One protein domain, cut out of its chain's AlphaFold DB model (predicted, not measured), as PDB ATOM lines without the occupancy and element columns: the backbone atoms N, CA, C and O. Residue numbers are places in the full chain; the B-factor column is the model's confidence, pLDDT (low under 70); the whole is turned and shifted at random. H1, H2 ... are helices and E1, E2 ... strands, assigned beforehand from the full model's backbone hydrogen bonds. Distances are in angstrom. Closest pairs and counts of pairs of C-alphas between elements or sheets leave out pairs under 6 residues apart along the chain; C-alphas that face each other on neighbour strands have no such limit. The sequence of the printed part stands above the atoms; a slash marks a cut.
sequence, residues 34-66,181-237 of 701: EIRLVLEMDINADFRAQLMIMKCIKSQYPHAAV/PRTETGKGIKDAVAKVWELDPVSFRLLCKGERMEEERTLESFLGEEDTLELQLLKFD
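What this domain is: This is residues 34 to 66 and 181 to 237 of the 701 residues of an uncharacterized protein of Symbiodinium microadriaticum (UniProt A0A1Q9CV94). A small sheet of two short antiparallel strands, E1 and E2, has the helix H2 over one of its faces, chiefly over E1. Beyond the E2 side, residues 34 to 46 run past the sheet and fold back into the longest helix, H1, which comes near H2, while the one-turn helix H3 lies away on the E1 side. The printed part has 90 residues, with three named helices and two named strands in the order H1, H2, E1, H3, E2; it is mixed, helices and strands, with 38 residues in named elements, under half of those printed. It is compact, with a radius of gyration of the C-alphas of 12.8 A and a rounded outline spanning 34 by 30 by 22 A.

Where its parts are: Residues 34 to 46 hold no named element. H1, residues 47 to 60, measures 19.7 A from C-alpha 47 at (191.160, 246.616, 236.369) to C-alpha 60. After the cut comes H2, residues 186 to 197, 16.4 A long, with C-alpha 186 at (194.611, 234.345, 244.867). E1, residues 205 to 208, is 10.0 A long. H3, residues 220 to 223, is 5.1 A long. E2, residues 231 to 234, is 9.3 A long and ends with C-alpha 234 at (191.436, 242.596, 255.805).

How they stand to each other: E1 and E2 are antiparallel neighbours at 147 degrees between their directions. N 205 and O 234 are 2.9 A apart and N 232 and O 207 are 2.9 A apart, both within hydrogen-bond range. Residues 207 to 208 of E1 also pair with residues 211 to 212, antiparallel. The closest C-alphas of H2 and E1 are those of Lys 190 and Leu 206, 6.9 A apart. H2 and E2 are apart. H1 and H2 are close but not clearly touching: their closest C-alphas, those of Leu 51 and Val 196, are 7.3 A apart. They run the same way at a steep tilt of 36 degrees, only just past shallow. The closest C-alphas of E1 and H3 are those of Cys 208 and Phe 222, 7.0 A apart. H1 and H3 are apart. In H1 and H2 every O i to N i+4 pair is within hydrogen-bond range; H3 is too short for such a pair.

The domain as a whole: The two C-alphas farthest apart, those of Gln 60 and Glu 225, are 35.3 A apart. Residues 67 to 180 are not printed, and C-alphas 66 and 181 are 27.3 A apart across this cut, which lies in the link from H1 to H2. Of the links that are printed whole, E1 to H3 is long, with 11 residues. The mean pLDDT of the printed part is 70.5; residues 34 to 66 and 236 to 237 are under 70.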
ATOM      1  N   GLU A  34     186.148 251.849 263.495       33.25
ATOM      2  CA  GLU A  34     186.525 250.920 262.428       33.25
ATOM      3  C   GLU A  34     186.283 251.535 261.035       33.25
ATOM      4  O   GLU A  34     185.138 251.751 260.636       33.25
ATOM      5  N   ILE A  35     187.347 251.785 260.262       36.25
ATOM      6  CA  ILE A  35     187.222 252.245 258.868       36.25
ATOM      7  C   ILE A  35     187.179 251.026 257.930       36.25
ATOM      8  O   ILE A  35     188.120 250.238 257.871       36.25
ATOM      9  N   ARG A  36     186.080 250.876 257.184       34.94
ATOM     10  CA  ARG A  36     185.706 249.684 256.391       34.94
ATOM     11  C   ARG A  36     185.626 250.016 254.895       34.94
ATOM     12  O   ARG A  36     185.012 251.032 254.624       34.94
ATOM     13  N   LEU A  37     186.170 249.235 253.936       38.66
ATOM     14  CA  LEU A  37     186.192 249.560 252.475       38.66
ATOM     15  C   LEU A  37     185.520 248.495 251.570       38.66
ATOM     16  O   LEU A  37     185.900 247.330 251.629       38.66
ATOM     17  N   VAL A  38     184.606 248.918 250.688       35.34
ATOM     18  CA  VAL A  38     183.883 248.132 249.667       35.34
ATOM     19  C   VAL A  38     184.190 248.665 248.273       35.34
ATOM     20  O   VAL A  38     184.174 249.872 248.017       35.34
ATOM     21  N   LEU A  39     184.470 247.734 247.365       41.75
ATOM     22  CA  LEU A  39     184.822 247.982 245.974       41.75
ATOM     23  C   LEU A  39     184.022 247.015 245.097       41.75
ATOM     24  O   LEU A  39     184.386 245.847 244.981       41.75
ATOM     25  N   GLU A  40     182.959 247.496 244.448       36.75
ATOM     26  CA  GLU A  40     182.324 246.746 243.358       36.75
ATOM     27  C   GLU A  40     183.305 246.647 242.182       36.75
ATOM     28  O   GLU A  40     183.570 247.628 241.476       36.75
ATOM     29  N   MET A  41     183.857 245.453 241.971       42.88
ATOM     30  CA  MET A  41     184.710 245.153 240.827       42.88
ATOM     31  C   MET A  41     183.913 244.416 239.751       42.88
ATOM     32  O   MET A  41     183.777 243.192 239.776       42.88
ATOM     33  N   ASP A  42     183.432 245.171 238.763       40.91
ATOM     34  CA  ASP A  42     182.991 244.604 237.486       40.91
ATOM     35  C   ASP A  42     184.207 244.011 236.752       40.91
ATOM     36  O   ASP A  42     185.163 244.734 236.456       40.91
ATOM     37  N   ILE A  43     184.188 242.701 236.477       44.59
ATOM     38  CA  ILE A  43     185.291 241.972 235.816       44.59
ATOM     39  C   ILE A  43     185.305 242.254 234.307       44.59
ATOM     40  O   ILE A  43     186.337 242.105 233.646       44.59
ATOM     41  N   ASN A  44     184.182 242.728 233.759       40.56
ATOM     42  CA  ASN A  44     184.106 243.253 232.400       40.56
ATOM     43  C   ASN A  44     184.639 244.696 232.307       40.56
ATOM     44  O   ASN A  44     184.898 245.184 231.201       40.56
ATOM     45  N   ALA A  45     184.843 245.372 233.444       45.00
ATOM     46  CA  ALA A  45     185.474 246.682 233.515       45.00
ATOM     47  C   ALA A  45     187.000 246.586 233.700       45.00
ATOM     48  O   ALA A  45     187.568 245.594 234.150       45.00
ATOM     49  N   ASP A  46     187.701 247.650 233.306       54.41
ATOM     50  CA  ASP A  46     189.162 247.668 233.281       54.41
ATOM     51  C   ASP A  46     189.769 247.750 234.684       54.41
ATOM     52  O   ASP A  46     189.769 248.817 235.306       54.41
ATOM     53  N   PHE A  47     190.397 246.659 235.125       49.12
ATOM     54  CA  PHE A  47     191.160 246.616 236.369       49.12
ATOM     55  C   PHE A  47     192.221 247.726 236.444       49.12
ATOM     56  O   PHE A  47     192.384 248.342 237.490       49.12
ATOM     57  N   ARG A  48     192.907 248.098 235.350       45.69
ATOM     58  CA  ARG A  48     193.861 249.227 235.388       45.69
ATOM     59  C   ARG A  48     193.180 250.587 235.508       45.69
ATOM     60  O   ARG A  48     193.761 251.470 236.138       45.69
ATOM     61  N   ALA A  49     191.983 250.774 234.958       47.72
ATOM     62  CA  ALA A  49     191.202 251.992 235.170       47.72
ATOM     63  C   ALA A  49     190.679 252.069 236.610       47.72
ATOM     64  O   ALA A  49     190.772 253.132 237.222       47.72
ATOM     65  N   GLN A  50     190.224 250.949 237.181       52.72
ATOM     66  CA  GLN A  50     189.886 250.838 238.603       52.72
ATOM     67  C   GLN A  50     191.112 251.190 239.465       52.72
ATOM     68  O   GLN A  50     191.035 252.108 240.274       52.72
ATOM     69  N   LEU A  51     192.287 250.603 239.206       50.12
ATOM     70  CA  LEU A  51     193.535 250.938 239.911       50.12
ATOM     71  C   LEU A  51     193.980 252.404 239.711       50.12
ATOM     72  O   LEU A  51     194.559 252.989 240.625       50.12
ATOM     73  N   MET A  52     193.715 253.027 238.557       48.53
ATOM     74  CA  MET A  52     193.949 254.466 238.333       48.53
ATOM     75  C   MET A  52     192.992 255.335 239.158       48.53
ATOM     76  O   MET A  52     193.428 256.308 239.772       48.53
ATOM     77  N   ILE A  53     191.708 254.970 239.221       51.41
ATOM     78  CA  ILE A  53     190.707 255.633 240.068       51.41
ATOM     79  C   ILE A  53     191.095 255.482 241.543       51.41
ATOM     80  O   ILE A  53     191.118 256.473 242.265       51.41
ATOM     81  N   MET A  54     191.506 254.290 241.975       52.22
ATOM     82  CA  MET A  54     191.988 254.023 243.334       52.22
ATOM     83  C   MET A  54     193.265 254.809 243.659       52.22
ATOM     84  O   MET A  54     193.382 255.336 244.760       52.22
ATOM     85  N   LYS A  55     194.192 254.980 242.703       49.44
ATOM     86  CA  LYS A  55     195.352 255.877 242.863       49.44
ATOM     87  C   LYS A  55     194.948 257.346 243.002       49.44
ATOM     88  O   LYS A  55     195.544 258.042 243.818       49.44
ATOM     89  N   CYS A  56     193.938 257.810 242.264       48.50
ATOM     90  CA  CYS A  56     193.378 259.156 242.430       48.50
ATOM     91  C   CYS A  56     192.634 259.329 243.764       48.50
ATOM     92  O   CYS A  56     192.724 260.389 244.374       48.50
ATOM     93  N   ILE A  57     191.931 258.301 244.246       52.25
ATOM     94  CA  ILE A  57     191.272 258.325 245.558       52.25
ATOM     95  C   ILE A  57     192.328 258.333 246.670       52.25
ATOM     96  O   ILE A  57     192.264 259.202 247.531       52.25
ATOM     97  N   LYS A  58     193.353 257.466 246.616       45.22
ATOM     98  CA  LYS A  58     194.461 257.436 247.593       45.22
ATOM     99  C   LYS A  58     195.260 258.748 247.609       45.22
ATOM    100  O   LYS A  58     195.678 259.176 248.679       45.22
ATOM    101  N   SER A  59     195.454 259.408 246.462       50.50
ATOM    102  CA  SER A  59     196.161 260.699 246.406       50.50
ATOM    103  C   SER A  59     195.330 261.892 246.890       50.50
ATOM    104  O   SER A  59     195.910 262.890 247.309       50.50
ATOM    105  N   GLN A  60     193.995 261.800 246.865       44.53
ATOM    106  CA  GLN A  60     193.096 262.823 247.415       44.53
ATOM    107  C   GLN A  60     192.699 262.558 248.879       44.53
ATOM    108  O   GLN A  60     192.457 263.508 249.620       44.53
ATOM    109  N   TYR A  61     192.648 261.292 249.299       44.66
ATOM    110  CA  TYR A  61     192.155 260.837 250.604       44.66
ATOM    111  C   TYR A  61     193.011 259.665 251.134       44.66
ATOM    112  O   TYR A  61     192.572 258.514 251.106       44.66
ATOM    113  N   PRO A  62     194.232 259.919 251.644       43.78
ATOM    114  CA  PRO A  62     195.183 258.867 252.031       43.78
ATOM    115  C   PRO A  62     194.779 257.995 253.240       43.78
ATOM    116  O   PRO A  62     195.529 257.090 253.599       43.78
ATOM    117  N   HIS A  63     193.616 258.237 253.864       38.91
ATOM    118  CA  HIS A  63     193.179 257.595 255.117       38.91
ATOM    119  C   HIS A  63     191.732 257.048 255.103       38.91
ATOM    120  O   HIS A  63     191.210 256.697 256.157       38.91
ATOM    121  N   ALA A  64     191.042 257.025 253.957       30.89
ATOM    122  CA  ALA A  64     189.602 256.735 253.904       30.89
ATOM    123  C   ALA A  64     189.254 255.251 253.667       30.89
ATOM    124  O   ALA A  64     189.961 254.557 252.937       30.89
ATOM    125  N   ALA A  65     188.093 254.820 254.182       32.75
ATOM    126  CA  ALA A  65     187.410 253.595 253.764       32.75
ATOM    127  C   ALA A  65     185.851 253.728 253.847       32.75
ATOM    128  O   ALA A  65     185.366 254.417 254.740       32.75
ATOM    129  N   VAL A  66     185.071 253.144 252.906       28.81
ATOM    130  CA  VAL A  66     183.572 253.168 252.806       28.81
ATOM    131  C   VAL A  66     182.956 251.746 252.737       28.81
ATOM    132  O   VAL A  66     183.387 251.012 251.861       28.81
ATOM    133  N   PRO A 181     192.428 237.346 233.781       80.75
ATOM    134  CA  PRO A 181     192.136 235.949 233.479       80.75
ATOM    135  C   PRO A 181     191.383 235.288 234.639       80.75
ATOM    136  O   PRO A 181     191.812 235.397 235.783       80.75
ATOM    137  N   ARG A 182     190.316 234.522 234.366       84.31
ATOM    138  CA  ARG A 182     189.653 233.685 235.394       84.31
ATOM    139  C   ARG A 182     190.606 232.645 236.022       84.31
ATOM    140  O   ARG A 182     190.364 232.158 237.122       84.31
ATOM    141  N   THR A 183     191.721 232.368 235.345       88.44
ATOM    142  CA  THR A 183     192.840 231.530 235.795       88.44
ATOM    143  C   THR A 183     193.843 232.245 236.710       88.44
ATOM    144  O   THR A 183     194.809 231.615 237.129       88.44
ATOM    145  N   GLU A 184     193.687 233.545 236.984       91.12
ATOM    146  CA  GLU A 184     194.551 234.266 237.929       91.12
ATOM    147  C   GLU A 184     194.367 233.685 239.338       91.12
ATOM    148  O   GLU A 184     193.241 233.392 239.748       91.12
ATOM    149  N   THR A 185     195.458 233.489 240.078       95.06
ATOM    150  CA  THR A 185     195.405 232.898 241.422       95.06
ATOM    151  C   THR A 185     195.180 233.947 242.504       95.06
ATOM    152  O   THR A 185     195.443 235.140 242.311       95.06
ATOM    153  N   GLY A 186     194.756 233.498 243.689       92.44
ATOM    154  CA  GLY A 186     194.611 234.345 244.867       92.44
ATOM    155  C   GLY A 186     195.886 235.134 245.170       92.44
ATOM    156  O   GLY A 186     195.829 236.330 245.467       92.44
ATOM    157  N   LYS A 187     197.048 234.493 244.983       94.06
ATOM    158  CA  LYS A 187     198.366 235.122 245.065       94.06
ATOM    159  C   LYS A 187     198.578 236.219 244.025       94.06
ATOM    160  O   LYS A 187     199.021 237.300 244.394       94.06
ATOM    161  N   GLY A 188     198.245 235.979 242.754       94.31
ATOM    162  CA  GLY A 188     198.419 236.968 241.683       94.31
ATOM    163  C   GLY A 188     197.664 238.273 241.956       94.31
ATOM    164  O   GLY A 188     198.214 239.366 241.806       94.31
ATOM    165  N   ILE A 189     196.435 238.168 242.473       92.31
ATOM    166  CA  ILE A 189     195.644 239.333 242.905       92.31
ATOM    167  C   ILE A 189     196.262 239.992 244.131       92.31
ATOM    168  O   ILE A 189     196.402 241.213 244.169       92.31
ATOM    169  N   LYS A 190     196.642 239.198 245.134       91.81
ATOM    170  CA  LYS A 190     197.245 239.688 246.373       91.81
ATOM    171  C   LYS A 190     198.539 240.463 246.102       91.81
ATOM    172  O   LYS A 190     198.677 241.588 246.575       91.81
ATOM    173  N   ASP A 191     199.414 239.936 245.250       92.75
ATOM    174  CA  ASP A 191     200.636 240.601 244.788       92.75
ATOM    175  C   ASP A 191     200.323 241.867 243.963       92.75
ATOM    176  O   ASP A 191     201.007 242.887 244.100       92.75
ATOM    177  N   ALA A 192     199.265 241.859 243.140       91.00
ATOM    178  CA  ALA A 192     198.830 243.039 242.388       91.00
ATOM    179  C   ALA A 192     198.293 244.160 243.298       91.00
ATOM    180  O   ALA A 192     198.658 245.326 243.111       91.00
ATOM    181  N   VAL A 193     197.473 243.824 244.299       89.44
ATOM    182  CA  VAL A 193     196.961 244.771 245.305       89.44
ATOM    183  C   VAL A 193     198.112 245.320 246.144       89.44
ATOM    184  O   VAL A 193     198.264 246.540 246.224       89.44
ATOM    185  N   ALA A 194     198.977 244.445 246.669       87.75
ATOM    186  CA  ALA A 194     200.170 244.815 247.430       87.75
ATOM    187  C   ALA A 194     201.035 245.827 246.666       87.75
ATOM    188  O   ALA A 194     201.337 246.911 247.167       87.75
ATOM    189  N   LYS A 195     201.341 245.528 245.398       88.94
ATOM    190  CA  LYS A 195     202.134 246.390 244.514       88.94
ATOM    191  C   LYS A 195     201.489 247.745 244.217       88.94
ATOM    192  O   LYS A 195     202.208 248.718 244.003       88.94
ATOM    193  N   VAL A 196     200.161 247.824 244.132       85.75
ATOM    194  CA  VAL A 196     199.467 249.088 243.823       85.75
ATOM    195  C   VAL A 196     199.285 249.948 245.069       85.75
ATOM    196  O   VAL A 196     199.365 251.173 244.975       85.75
ATOM    197  N   TRP A 197     199.036 249.318 246.215       80.25
ATOM    198  CA  TRP A 197     198.779 249.999 247.479       80.25
ATOM    199  C   TRP A 197     200.052 250.246 248.296       80.25
ATOM    200  O   TRP A 197     199.979 251.002 249.262       80.25
ATOM    201  N   GLU A 198     201.190 249.680 247.880       80.06
ATOM    202  CA  GLU A 198     202.479 249.686 248.593       80.06
ATOM    203  C   GLU A 198     202.394 248.975 249.958       80.06
ATOM    204  O   GLU A 198     203.066 249.339 250.922       80.06
ATOM    205  N   LEU A 199     201.551 247.939 250.022       79.44
ATOM    206  CA  LEU A 199     201.413 247.053 251.177       79.44
ATOM    207  C   LEU A 199     202.395 245.886 251.070       79.44
ATOM    208  O   LEU A 199     202.724 245.434 249.973       79.44
ATOM    209  N   ASP A 200     202.806 245.345 252.214       75.25
ATOM    210  CA  ASP A 200     203.464 244.043 252.250       75.25
ATOM    211  C   ASP A 200     202.405 242.949 251.995       75.25
ATOM    212  O   ASP A 200     201.395 242.935 252.698       75.25
ATOM    213  N   PRO A 201     202.587 242.012 251.040       83.88
ATOM    214  CA  PRO A 201     201.666 240.888 250.864       83.88
ATOM    215  C   PRO A 201     201.412 240.088 252.152       83.88
ATOM    216  O   PRO A 201     200.344 239.511 252.313       83.88
ATOM    217  N   VAL A 202     202.352 240.023 253.093       76.88
ATOM    218  CA  VAL A 202     202.125 239.322 254.366       76.88
ATOM    219  C   VAL A 202     201.150 240.105 255.252       76.88
ATOM    220  O   VAL A 202     200.284 239.490 255.862       76.88
ATOM    221  N   SER A 203     201.193 241.443 255.255       72.31
ATOM    222  CA  SER A 203     200.434 242.312 256.176       72.31
ATOM    223  C   SER A 203     198.944 242.497 255.840       72.31
ATOM    224  O   SER A 203     198.333 243.472 256.278       72.31
ATOM    225  N   PHE A 204     198.355 241.640 255.003       83.50
ATOM    226  CA  PHE A 204     196.911 241.612 254.774       83.50
ATOM    227  C   PHE A 204     196.440 240.267 254.213       83.50
ATOM    228  O   PHE A 204     197.199 239.464 253.660       83.50
ATOM    229  N   ARG A 205     195.136 240.028 254.341       88.06
ATOM    230  CA  ARG A 205     194.434 238.890 253.746       88.06
ATOM    231  C   ARG A 205     193.339 239.437 252.837       88.06
ATOM    232  O   ARG A 205     192.654 240.388 253.198       88.06
ATOM    233  N   LEU A 206     193.192 238.845 251.655       91.50
ATOM    234  CA  LEU A 206     192.029 239.093 250.810       91.50
ATOM    235  C   LEU A 206     190.920 238.138 251.241       91.50
ATOM    236  O   LEU A 206     191.163 236.935 251.386       91.50
ATOM    237  N   LEU A 207     189.728 238.684 251.456       92.62
ATOM    238  CA  LEU A 207     188.506 237.913 251.629       92.62
ATOM    239  C   LEU A 207     187.618 238.107 250.399       92.62
ATOM    240  O   LEU A 207     187.526 239.216 249.875       92.62
ATOM    241  N   CYS A 208     186.948 237.045 249.970       92.00
ATOM    242  CA  CYS A 208     185.902 237.081 248.953       92.00
ATOM    243  C   CYS A 208     184.610 236.578 249.595       92.00
ATOM    244  O   CYS A 208     184.598 235.477 250.141       92.00
ATOM    245  N   LYS A 209     183.537 237.381 249.570       88.06
ATOM    246  CA  LYS A 209     182.251 237.057 250.230       88.06
ATOM    247  C   LYS A 209     182.414 236.622 251.706       88.06
ATOM    248  O   LYS A 209     181.717 235.741 252.193       88.06
ATOM    249  N   GLY A 210     183.377 237.229 252.409       84.31
ATOM    250  CA  GLY A 210     183.743 236.913 253.798       84.31
ATOM    251  C   GLY A 210     184.696 235.720 253.986       84.31
ATOM    252  O   GLY A 210     185.303 235.600 255.050       84.31
ATOM    253  N   GLU A 211     184.902 234.871 252.976       88.25
ATOM    254  CA  GLU A 211     185.820 233.727 253.053       88.25
ATOM    255  C   GLU A 211     187.262 234.107 252.694       88.25
ATOM    256  O   GLU A 211     187.508 234.950 251.832       88.25
ATOM    257  N   ARG A 212     188.253 233.462 253.326       88.94
ATOM    258  CA  ARG A 212     189.675 233.698 253.028       88.94
ATOM    259  C   ARG A 212     190.017 233.236 251.610       88.94
ATOM    260  O   ARG A 212     189.940 232.049 251.308       88.94
ATOM    261  N   MET A 213     190.533 234.150 250.793       92.25
ATOM    262  CA  MET A 213     191.052 233.817 249.470       92.25
ATOM    263  C   MET A 213     192.411 233.107 249.607       92.25
ATOM    264  O   MET A 213     193.429 233.722 249.932       92.25
ATOM    265  N   GLU A 214     192.416 231.785 249.430       92.38
ATOM    266  CA  GLU A 214     193.633 230.965 249.402       92.38
ATOM    267  C   GLU A 214     194.539 231.349 248.222       92.38
ATOM    268  O   GLU A 214     194.074 231.567 247.105       92.38
ATOM    269  N   GLU A 215     195.851 231.410 248.459       91.50
ATOM    270  CA  GLU A 215     196.824 231.920 247.482       91.50
ATOM    271  C   GLU A 215     196.955 231.054 246.218       91.50
ATOM    272  O   GLU A 215     197.267 231.576 245.147       91.50
ATOM    273  N   GLU A 216     196.683 229.754 246.330       95.25
ATOM    274  CA  GLU A 216     196.798 228.774 245.243       95.25
ATOM    275  C   GLU A 216     195.507 228.625 244.421       95.25
ATOM    276  O   GLU A 216     195.558 228.193 243.268       95.25
ATOM    277  N   ARG A 217     194.350 229.007 244.979       93.31
ATOM    278  CA  ARG A 217     193.055 228.906 244.292       93.31
ATOM    279  C   ARG A 217     192.927 229.958 243.192       93.31
ATOM    280  O   ARG A 217     193.413 231.078 243.332       93.31
ATOM    281  N   THR A 218     192.252 229.614 242.098       93.56
ATOM    282  CA  THR A 218     191.965 230.536 240.989       93.56
ATOM    283  C   THR A 218     190.736 231.395 241.267       93.56
ATOM    284  O   THR A 218     189.829 230.972 241.986       93.56
ATOM    285  N   LEU A 219     190.666 232.571 240.633       88.06
ATOM    286  CA  LEU A 219     189.482 233.438 240.614       88.06
ATOM    287  C   LEU A 219     188.194 232.670 240.319       88.06
ATOM    288  O   LEU A 219     187.202 232.837 241.019       88.06
ATOM    289  N   GLU A 220     188.228 231.802 239.309       89.69
ATOM    290  CA  GLU A 220     187.092 230.978 238.895       89.69
ATOM    291  C   GLU A 220     186.468 230.172 240.045       89.69
ATOM    292  O   GLU A 220     185.249 230.034 240.098       89.69
ATOM    293  N   SER A 221     187.271 229.715 241.014       89.75
ATOM    294  CA  SER A 221     186.769 228.971 242.178       89.75
ATOM    295  C   SER A 221     186.006 229.824 243.203       89.75
ATOM    296  O   SER A 221     185.269 229.264 244.011       89.75
ATOM    297  N   PHE A 222     186.146 231.153 243.158       86.00
ATOM    298  CA  PHE A 222     185.429 232.100 244.023       86.00
ATOM    299  C   PHE A 222     184.259 232.803 243.312       86.00
ATOM    300  O   PHE A 222     183.394 233.372 243.976       86.00
ATOM    301  N   LEU A 223     184.225 232.780 241.974       83.44
ATOM    302  CA  LEU A 223     183.272 233.556 241.171       83.44
ATOM    303  C   LEU A 223     181.849 232.983 241.134       83.44
ATOM    304  O   LEU A 223     180.883 233.740 241.054       83.44
ATOM    305  N   GLY A 224     181.693 231.659 241.213       80.62
ATOM    306  CA  GLY A 224     180.380 231.024 241.062       80.62
ATOM    307  C   GLY A 224     179.745 231.354 239.704       80.62
ATOM    308  O   GLY A 224     180.384 231.191 238.666       80.62
ATOM    309  N   GLU A 225     178.493 231.819 239.711       82.50
ATOM    310  CA  GLU A 225     177.775 232.270 238.504       82.50
ATOM    311  C   GLU A 225     177.921 233.781 238.225       82.50
ATOM    312  O   GLU A 225     177.419 234.266 237.211       82.50
ATOM    313  N   GLU A 226     178.589 234.541 239.097       80.69
ATOM    314  CA  GLU A 226     178.675 236.002 238.993       80.69
ATOM    315  C   GLU A 226     179.888 236.467 238.168       80.69
ATOM    316  O   GLU A 226     181.009 235.983 238.318       80.69
ATOM    317  N   ASP A 227     179.676 237.490 237.336       82.12
ATOM    318  CA  ASP A 227     180.730 238.190 236.583       82.12
ATOM    319  C   ASP A 227     181.374 239.353 237.376       82.12
ATOM    320  O   ASP A 227     182.036 240.224 236.806       82.12
ATOM    321  N   THR A 228     181.195 239.382 238.699       81.44
ATOM    322  CA  THR A 228     181.744 240.403 239.606       81.44
ATOM    323  C   THR A 228     182.250 239.765 240.895       81.44
ATOM    324  O   THR A 228     181.582 238.890 241.437       81.44
ATOM    325  N   LEU A 229     183.397 240.215 241.413       84.31
ATOM    326  CA  LEU A 229     183.968 239.695 242.659       84.31
ATOM    327  C   LEU A 229     184.176 240.829 243.665       84.31
ATOM    328  O   LEU A 229     185.004 241.710 243.436       84.31
ATOM    329  N   GLU A 230     183.469 240.801 244.793       86.69
ATOM    330  CA  GLU A 230     183.746 241.730 245.890       86.69
ATOM    331  C   GLU A 230     184.928 241.220 246.727       86.69
ATOM    332  O   GLU A 230     184.872 240.141 247.325       86.69
ATOM    333  N   LEU A 231     186.000 242.016 246.772       89.88
ATOM    334  CA  LEU A 231     187.190 241.744 247.573       89.88
ATOM    335  C   LEU A 231     187.270 242.687 248.767       89.88
ATOM    336  O   LEU A 231     187.438 243.897 248.610       89.88
ATOM    337  N   GLN A 232     187.258 242.110 249.963       90.25
ATOM    338  CA  GLN A 232     187.520 242.831 251.201       90.25
ATOM    339  C   GLN A 232     188.997 242.666 251.568       90.25
ATOM    340  O   GLN A 232     189.505 241.549 251.709       90.25
ATOM    341  N   LEU A 233     189.706 243.786 251.720       90.69
ATOM    342  CA  LEU A 233     191.079 243.789 252.217       90.69
ATOM    343  C   LEU A 233     191.051 243.822 253.743       90.69
ATOM    344  O   LEU A 233     190.897 244.882 254.350       90.69
ATOM    345  N   LEU A 234     191.230 242.662 254.367       84.06
ATOM    346  CA  LEU A 234     191.436 242.596 255.805       84.06
ATOM    347  C   LEU A 234     192.904 242.933 256.087       84.06
ATOM    348  O   LEU A 234     193.784 242.090 255.872       84.06
ATOM    349  N   LYS A 235     193.173 244.146 256.600       73.94
ATOM    350  CA  LYS A 235     194.445 244.452 257.279       73.94
ATOM    351  C   LYS A 235     194.489 243.629 258.567       73.94
ATOM    352  O   LYS A 235     194.159 244.098 259.650       73.94
ATOM    353  N   PHE A 236     194.867 242.369 258.420       65.25
ATOM    354  CA  PHE A 236     195.394 241.587 259.517       65.25
ATOM    355  C   PHE A 236     196.744 242.211 259.874       65.25
ATOM    356  O   PHE A 236     197.514 242.522 258.967       65.25
ATOM    357  N   ASP A 237     197.038 242.387 261.156       56.09
ATOM    358  CA  ASP A 237     198.425 242.504 261.585       56.09
ATOM    359  C   ASP A 237     198.873 241.096 261.991       56.09
ATOM    360  O   ASP A 237     198.561 240.648 263.099       56.09
TER     361      ASP A 237